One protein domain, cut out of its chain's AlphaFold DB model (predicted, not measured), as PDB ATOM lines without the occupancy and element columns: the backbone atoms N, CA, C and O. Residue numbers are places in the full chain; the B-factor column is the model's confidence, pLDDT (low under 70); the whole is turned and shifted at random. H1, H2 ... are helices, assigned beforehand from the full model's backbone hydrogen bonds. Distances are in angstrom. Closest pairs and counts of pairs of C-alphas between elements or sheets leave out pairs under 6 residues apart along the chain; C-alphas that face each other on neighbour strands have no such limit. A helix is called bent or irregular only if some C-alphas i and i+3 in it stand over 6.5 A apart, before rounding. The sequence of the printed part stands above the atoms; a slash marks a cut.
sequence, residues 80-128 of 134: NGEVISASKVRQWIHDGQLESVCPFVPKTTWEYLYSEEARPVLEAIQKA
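What this domain is: This is residues 80 to 128 of the 134 residues of a protein of Enterocloster bolteae (UniProt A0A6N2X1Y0). Three short helices run back and forth, H1 and H2 as a hairpin with H3 beside H2, and a fourth, H4, runs across one end of them, from near H3 back to the last residue of H1. The stretch of residues 80 to 85 leads in to H1 with no named element. The printed part has 49 residues with four named helices, in the order H1, H2, H3, H4, and no named strand; its class is all helix. It is compact, with a radius of gyration of the C-alphas of 10.5 A, and the C-alphas span 31 by 23 by 14 A.

Where its parts are: Start at Asn 80 and pass to C-alpha 86 at (179.684, 219.892, 111.398), where H1 begins; it takes residues 86 to 94 and is 12.1 A long from first to last C-alpha. Next comes H2, residues 98 to 104, 10.9 A; it is only just irregular, with C-alphas 100 and 103 at 6.9 A. H3 takes residues 107 to 113, 9.9 A; find its first C-alpha at (174.357, 231.435, 120.268). H4, the longest, takes residues 116 to 127, 17.5 A, and ends at C-alpha 127 at (186.932, 209.857, 123.095); it is irregular, with C-alphas 117 and 120 at 7.1 A.

How they stand to each other: Look first at H1 and H2, a helical hairpin: they touch, the closest C-alphas being those of Val 89 and Val 101 at 5.9 A, and they run opposite ways at a shallow tilt of 20 degrees. H2 and H3 are close but not clearly touching; their closest C-alphas are those of Cys 102 and Trp 110, 5.8 A apart, and they run opposite ways at a shallow tilt of 23 degrees. H3 and H4 only just touch, with 3 pairs of C-alphas within 8 A, and only at the corner by their link, through residues 118 to 122 of H4 alone; the closest C-alphas are those of Tyr 112 and Ala 118, 6.2 A. They run the same way at a steep tilt of 68 degrees, only just short of about perpendicular. With residues 122 to 127 alone H4 touches H1, about perpendicular at 90 degrees; the closest C-alphas are those of His 94 and Gln 126, 4.1 A. H1 and H3 are apart, and so are H2 and H4. In H1 and H3 every O i to N i+4 pair is within hydrogen-bond range; in H4 6 of 8 are, and in H2 0 of 3, beside 3 of 4 O i to N i+3 pairs.

The domain as a whole: The two C-alphas farthest apart are those of Gly 81 and Glu 116, at 32.3 A, and from Asn 80 to Ala 128 the C-alphas are 28.0 A apart. The printed part has no cut, and the links H1 to H2, H2 to H3 and H3 to H4 are tight. The mean pLDDT of the printed part of this model is 94.1, and no printed residue is under 70.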
ATOM      1  N   ASN A  80     185.370 234.015 107.531       86.50
ATOM      2  CA  ASN A  80     186.796 234.267 107.281       86.50
ATOM      3  C   ASN A  80     187.399 233.384 106.167       86.50
ATOM      4  O   ASN A  80     188.535 232.934 106.252       86.50
ATOM      5  N   GLY A  81     186.616 233.098 105.120       84.88
ATOM      6  CA  GLY A  81     187.025 232.232 104.006       84.88
ATOM      7  C   GLY A  81     186.907 230.727 104.280       84.88
ATOM      8  O   GLY A  81     186.955 229.938 103.334       84.88
ATOM      9  N   GLU A  82     186.662 230.324 105.525       84.88
ATOM     10  CA  GLU A  82     186.510 228.929 105.927       84.88
ATOM     11  C   GLU A  82     185.044 228.478 105.870       84.88
ATOM     12  O   GLU A  82     184.127 229.205 106.250       84.88
ATOM     13  N   VAL A  83     184.811 227.267 105.364       88.00
ATOM     14  CA  VAL A  83     183.470 226.677 105.253       88.00
ATOM     15  C   VAL A  83     182.974 226.238 106.627       88.00
ATOM     16  O   VAL A  83     183.629 225.440 107.296       88.00
ATOM     17  N   ILE A  84     181.771 226.677 107.003       90.19
ATOM     18  CA  ILE A  84     181.101 226.165 108.201       90.19
ATOM     19  C   ILE A  84     180.681 224.711 107.940       90.19
ATOM     20  O   ILE A  84     179.963 224.433 106.978       90.19
ATOM     21  N   SER A  85     181.124 223.767 108.776       89.31
ATOM     22  CA  SER A  85     180.722 222.359 108.670       89.31
ATOM     23  C   SER A  85     180.700 221.656 110.026       89.31
ATOM     24  O   SER A  85     181.503 221.955 110.909       89.31
ATOM     25  N   ALA A  86     179.809 220.672 110.168       90.06
ATOM     26  CA  ALA A  86     179.684 219.892 111.398       90.06
ATOM     27  C   ALA A  86     180.955 219.086 111.718       90.06
ATOM     28  O   ALA A  86     181.318 218.968 112.884       90.06
ATOM     29  N   SER A  87     181.656 218.569 110.703       89.62
ATOM     30  CA  SER A  87     182.920 217.845 110.904       89.62
ATOM     31  C   SER A  87     184.004 218.750 111.490       89.62
ATOM     32  O   SER A  87     184.718 218.325 112.388       89.62
ATOM     33  N   LYS A  88     184.078 220.019 111.061       91.19
ATOM     34  CA  LYS A  88     185.013 220.994 111.640       91.19
ATOM     35  C   LYS A  88     184.680 221.302 113.103       91.19
ATOM     36  O   LYS A  88     185.575 221.299 113.939       91.19
ATOM     37  N   VAL A  89     183.397 221.495 113.414       93.81
ATOM     38  CA  VAL A  89     182.936 221.712 114.796       93.81
ATOM     39  C   VAL A  89     183.287 220.524 115.692       93.81
ATOM     40  O   VAL A  89     183.860 220.722 116.759       93.81
ATOM     41  N   ARG A  90     183.007 219.288 115.253       94.94
ATOM     42  CA  ARG A  90     183.386 218.091 116.019       94.94
ATOM     43  C   ARG A  90     184.898 217.959 116.178       94.94
ATOM     44  O   ARG A  90     185.323 217.566 117.254       94.94
ATOM     45  N   GLN A  91     185.686 218.322 115.164       94.94
ATOM     46  CA  GLN A  91     187.148 218.319 115.259       94.94
ATOM     47  C   GLN A  91     187.646 219.279 116.346       94.94
ATOM     48  O   GLN A  91     188.428 218.876 117.194       94.94
ATOM     49  N   TRP A  92     187.137 220.514 116.396       95.31
ATOM     50  CA  TRP A  92     187.503 221.450 117.465       95.31
ATOM     51  C   TRP A  92     187.110 220.946 118.853       95.31
ATOM     52  O   TRP A  92     187.887 221.090 119.791       95.31
ATOM     53  N   ILE A  93     185.933 220.333 118.995       95.88
ATOM     54  CA  ILE A  93     185.511 219.729 120.268       95.88
ATOM     55  C   ILE A  93     186.450 218.579 120.657       95.88
ATOM     56  O   ILE A  93     186.906 218.525 121.800       95.88
ATOM     57  N   HIS A  94     186.741 217.689 119.705       96.38
ATOM     58  CA  HIS A  94     187.640 216.550 119.871       96.38
ATOM     59  C   HIS A  94     189.039 217.001 120.315       96.38
ATOM     60  O   HIS A  94     189.592 216.451 121.262       96.38
ATOM     61  N   ASP A  95     189.562 218.069 119.711       95.38
ATOM     62  CA  ASP A  95     190.901 218.603 119.983       95.38
ATOM     63  C   ASP A  95     190.959 219.520 121.223       95.38
ATOM     64  O   ASP A  95     191.982 220.149 121.493       95.38
ATOM     65  N   GLY A  96     189.858 219.640 121.977       93.75
ATOM     66  CA  GLY A  96     189.769 220.497 123.166       93.75
ATOM     67  C   GLY A  96     189.745 222.002 122.866       93.75
ATOM     68  O   GLY A  96     189.902 222.821 123.768       93.75
ATOM     69  N   GLN A  97     189.525 222.391 121.613       95.06
ATOM     70  CA  GLN A  97     189.524 223.772 121.122       95.06
ATOM     71  C   GLN A  97     188.111 224.377 121.102       95.06
ATOM     72  O   GLN A  97     187.695 224.968 120.104       95.06
ATOM     73  N   LEU A  98     187.356 224.237 122.196       93.56
ATOM     74  CA  LEU A  98     185.931 224.592 122.223       93.56
ATOM     75  C   LEU A  98     185.667 226.055 121.828       93.56
ATOM     76  O   LEU A  98     184.772 226.313 121.034       93.56
ATOM     77  N   GLU A  99     186.508 226.994 122.266       94.50
ATOM     78  CA  GLU A  99     186.417 228.424 121.916       94.50
ATOM     79  C   GLU A  99     186.419 228.698 120.402       94.50
ATOM     80  O   GLU A  99     185.800 229.654 119.934       94.50
ATOM     81  N   SER A 100     187.041 227.824 119.601       93.25
ATOM     82  CA  SER A 100     187.034 227.952 118.135       93.25
ATOM     83  C   SER A 100     185.656 227.685 117.516       93.25
ATOM     84  O   SER A 100     185.400 228.097 116.387       93.25
ATOM     85  N   VAL A 101     184.746 227.033 118.249       93.81
ATOM     86  CA  VAL A 101     183.381 226.725 117.798       93.81
ATOM     87  C   VAL A 101     182.479 227.960 117.829       93.81
ATOM     88  O   VAL A 101     181.614 228.087 116.962       93.81
ATOM     89  N   CYS A 102     182.687 228.879 118.779       93.38
ATOM     90  CA  CYS A 102     181.813 230.026 119.046       93.38
ATOM     91  C   CYS A 102     181.411 230.827 117.788       93.38
ATOM     92  O   CYS A 102     180.212 230.983 117.548       93.38
ATOM     93  N   PRO A 103     182.338 231.269 116.910       92.56
ATOM     94  CA  PRO A 103     181.944 232.018 115.717       92.56
ATOM     95  C   PRO A 103     181.203 231.172 114.667       92.56
ATOM     96  O   PRO A 103     180.537 231.734 113.801       92.56
ATOM     97  N   PHE A 104     181.293 229.839 114.716       93.19
ATOM     98  CA  PHE A 104     180.768 228.928 113.690       93.19
ATOM     99  C   PHE A 104     179.380 228.364 113.996       93.19
ATOM    100  O   PHE A 104     178.799 227.689 113.139       93.19
ATOM    101  N   VAL A 105     178.829 228.639 115.178       93.38
ATOM    102  CA  VAL A 105     177.528 228.119 115.604       93.38
ATOM    103  C   VAL A 105     176.608 229.240 116.095       93.38
ATOM    104  O   VAL A 105     177.077 230.300 116.504       93.38
ATOM    105  N   PRO A 106     175.278 229.053 116.057       94.31
ATOM    106  CA  PRO A 106     174.356 229.977 116.708       94.31
ATOM    107  C   PRO A 106     174.611 230.064 118.217       94.31
ATOM    108  O   PRO A 106     175.042 229.093 118.840       94.31
ATOM    109  N   LYS A 107     174.238 231.198 118.820       95.44
ATOM    110  CA  LYS A 107     174.357 231.435 120.268       95.44
ATOM    111  C   LYS A 107     173.754 230.302 121.110       95.44
ATOM    112  O   LYS A 107     174.383 229.866 122.059       95.44
ATOM    113  N   THR A 108     172.593 229.779 120.725       96.94
ATOM    114  CA  THR A 108     171.933 228.675 121.441       96.94
ATOM    115  C   THR A 108     172.761 227.390 121.447       96.94
ATOM    116  O   THR A 108     172.790 226.671 122.440       96.94
ATOM    117  N   THR A 109     173.465 227.093 120.352       95.69
ATOM    118  CA  THR A 109     174.390 225.955 120.281       95.69
ATOM    119  C   THR A 109     175.627 226.206 121.132       95.69
ATOM    120  O   THR A 109     176.073 225.299 121.820       95.69
ATOM    121  N   TRP A 110     176.162 227.428 121.115       96.19
ATOM    122  CA  TRP A 110     177.286 227.807 121.970       96.19
ATOM    123  C   TRP A 110     176.953 227.666 123.460       96.19
ATOM    124  O   TRP A 110     177.702 227.038 124.199       96.19
ATOM    125  N   GLU A 111     175.794 228.176 123.879       96.81
ATOM    126  CA  GLU A 111     175.299 228.067 125.254       96.81
ATOM    127  C   GLU A 111     175.104 226.611 125.675       96.81
ATOM    128  O   GLU A 111     175.527 226.235 126.765       96.81
ATOM    129  N   TYR A 112     174.535 225.776 124.797       97.12
ATOM    130  CA  TYR A 112     174.425 224.339 125.047       97.12
ATOM    131  C   TYR A 112     175.796 223.700 125.280       97.12
ATOM    132  O   TYR A 112     175.964 222.965 126.240       97.12
ATOM    133  N   LEU A 113     176.801 224.007 124.457       95.88
ATOM    134  CA  LEU A 113     178.136 223.419 124.603       95.88
ATOM    135  C   LEU A 113     178.845 223.804 125.920       95.88
ATOM    136  O   LEU A 113     179.803 223.132 126.285       95.88
ATOM    137  N   TYR A 114     178.387 224.843 126.627       93.94
ATOM    138  CA  TYR A 114     178.887 225.240 127.955       93.94
ATOM    139  C   TYR A 114     178.027 224.721 129.110       93.94
ATOM    140  O   TYR A 114     178.344 224.973 130.271       93.94
ATOM    141  N   SER A 115     176.931 224.029 128.811       96.56
ATOM    142  CA  SER A 115     176.002 223.536 129.813       96.56
ATOM    143  C   SER A 115     176.425 222.156 130.332       96.56
ATOM    144  O   SER A 115     177.091 221.381 129.640       96.56
ATOM    145  N   GLU A 116     176.024 221.818 131.561       96.69
ATOM    146  CA  GLU A 116     176.321 220.501 132.150       96.69
ATOM    147  C   GLU A 116     175.686 219.363 131.334       96.69
ATOM    148  O   GLU A 116     176.234 218.265 131.240       96.69
ATOM    149  N   GLU A 117     174.560 219.635 130.670       97.12
ATOM    150  CA  GLU A 117     173.859 218.685 129.809       97.12
ATOM    151  C   GLU A 117     174.676 218.282 128.571       97.12
ATOM    152  O   GLU A 117     174.482 217.184 128.043       97.12
ATOM    153  N   ALA A 118     175.596 219.129 128.095       96.44
ATOM    154  CA  ALA A 118     176.454 218.804 126.954       96.44
ATOM    155  C   ALA A 118     177.670 217.957 127.329       96.44
ATOM    156  O   ALA A 118     178.250 217.314 126.451       96.44
ATOM    157  N   ARG A 119     178.044 217.890 128.611       96.00
ATOM    158  CA  ARG A 119     179.216 217.145 129.090       96.00
ATOM    159  C   ARG A 119     179.333 215.715 128.538       96.00
ATOM    160  O   ARG A 119     180.385 215.403 127.980       96.00
ATOM    161  N   PRO A 120     178.297 214.850 128.591       97.69
ATOM    162  CA  PRO A 120     178.399 213.504 128.025       97.69
ATOM    163  C   PRO A 120     178.630 213.505 126.505       97.69
ATOM    164  O   PRO A 120     179.313 212.622 125.990       97.69
ATOM    165  N   VAL A 121     178.101 214.496 125.779       96.12
ATOM    166  CA  VAL A 121     178.294 214.634 124.326       96.12
ATOM    167  C   VAL A 121     179.720 215.078 124.008       96.12
ATOM    168  O   VAL A 121     180.353 214.496 123.129       96.12
ATOM    169  N   LEU A 122     180.246 216.065 124.736       96.25
ATOM    170  CA  LEU A 122     181.624 216.538 124.578       96.25
ATOM    171  C   LEU A 122     182.624 215.412 124.849       96.25
ATOM    172  O   LEU A 122     183.505 215.163 124.029       96.25
ATOM    173  N   GLU A 123     182.436 214.677 125.949       96.56
ATOM    174  CA  GLU A 123     183.285 213.538 126.294       96.56
ATOM    175  C   GLU A 123     183.216 212.426 125.240       96.56
ATOM    176  O   GLU A 123     184.239 211.826 124.914       96.56
ATOM    177  N   ALA A 124     182.030 212.140 124.696       96.69
ATOM    178  CA  ALA A 124     181.876 211.149 123.637       96.69
ATOM    179  C   ALA A 124     182.614 211.565 122.355       96.69
ATOM    180  O   ALA A 124     183.274 210.734 121.736       96.69
ATOM    181  N   ILE A 125     182.539 212.848 121.980       95.94
ATOM    182  CA  ILE A 125     183.253 213.383 120.815       95.94
ATOM    183  C   ILE A 125     184.769 213.331 121.043       95.94
ATOM    184  O   ILE A 125     185.484 212.914 120.144       95.94
ATOM    185  N   GLN A 126     185.260 213.691 122.229       95.62
ATOM    186  CA  GLN A 126     186.694 213.674 122.567       95.62
ATOM    187  C   GLN A 126     187.297 212.269 122.661       95.62
ATOM    188  O   GLN A 126     188.486 212.092 122.427       95.62
ATOM    189  N   LYS A 127     186.493 211.261 123.020       96.38
ATOM    190  CA  LYS A 127     186.932 209.857 123.095       96.38
ATOM    191  C   LYS A 127     186.841 209.129 121.749       96.38
ATOM    192  O   LYS A 127     187.301 207.992 121.651       96.38
ATOM    193  N   ALA A 128     186.209 209.726 120.737       94.44
ATOM    194  CA  ALA A 128     186.054 209.104 119.428       94.44
ATOM    195  C   ALA A 128     187.406 209.005 118.707       94.44
ATOM    196  O   ALA A 128     188.188 209.942 118.725       94.44
TER     197      ALA A 128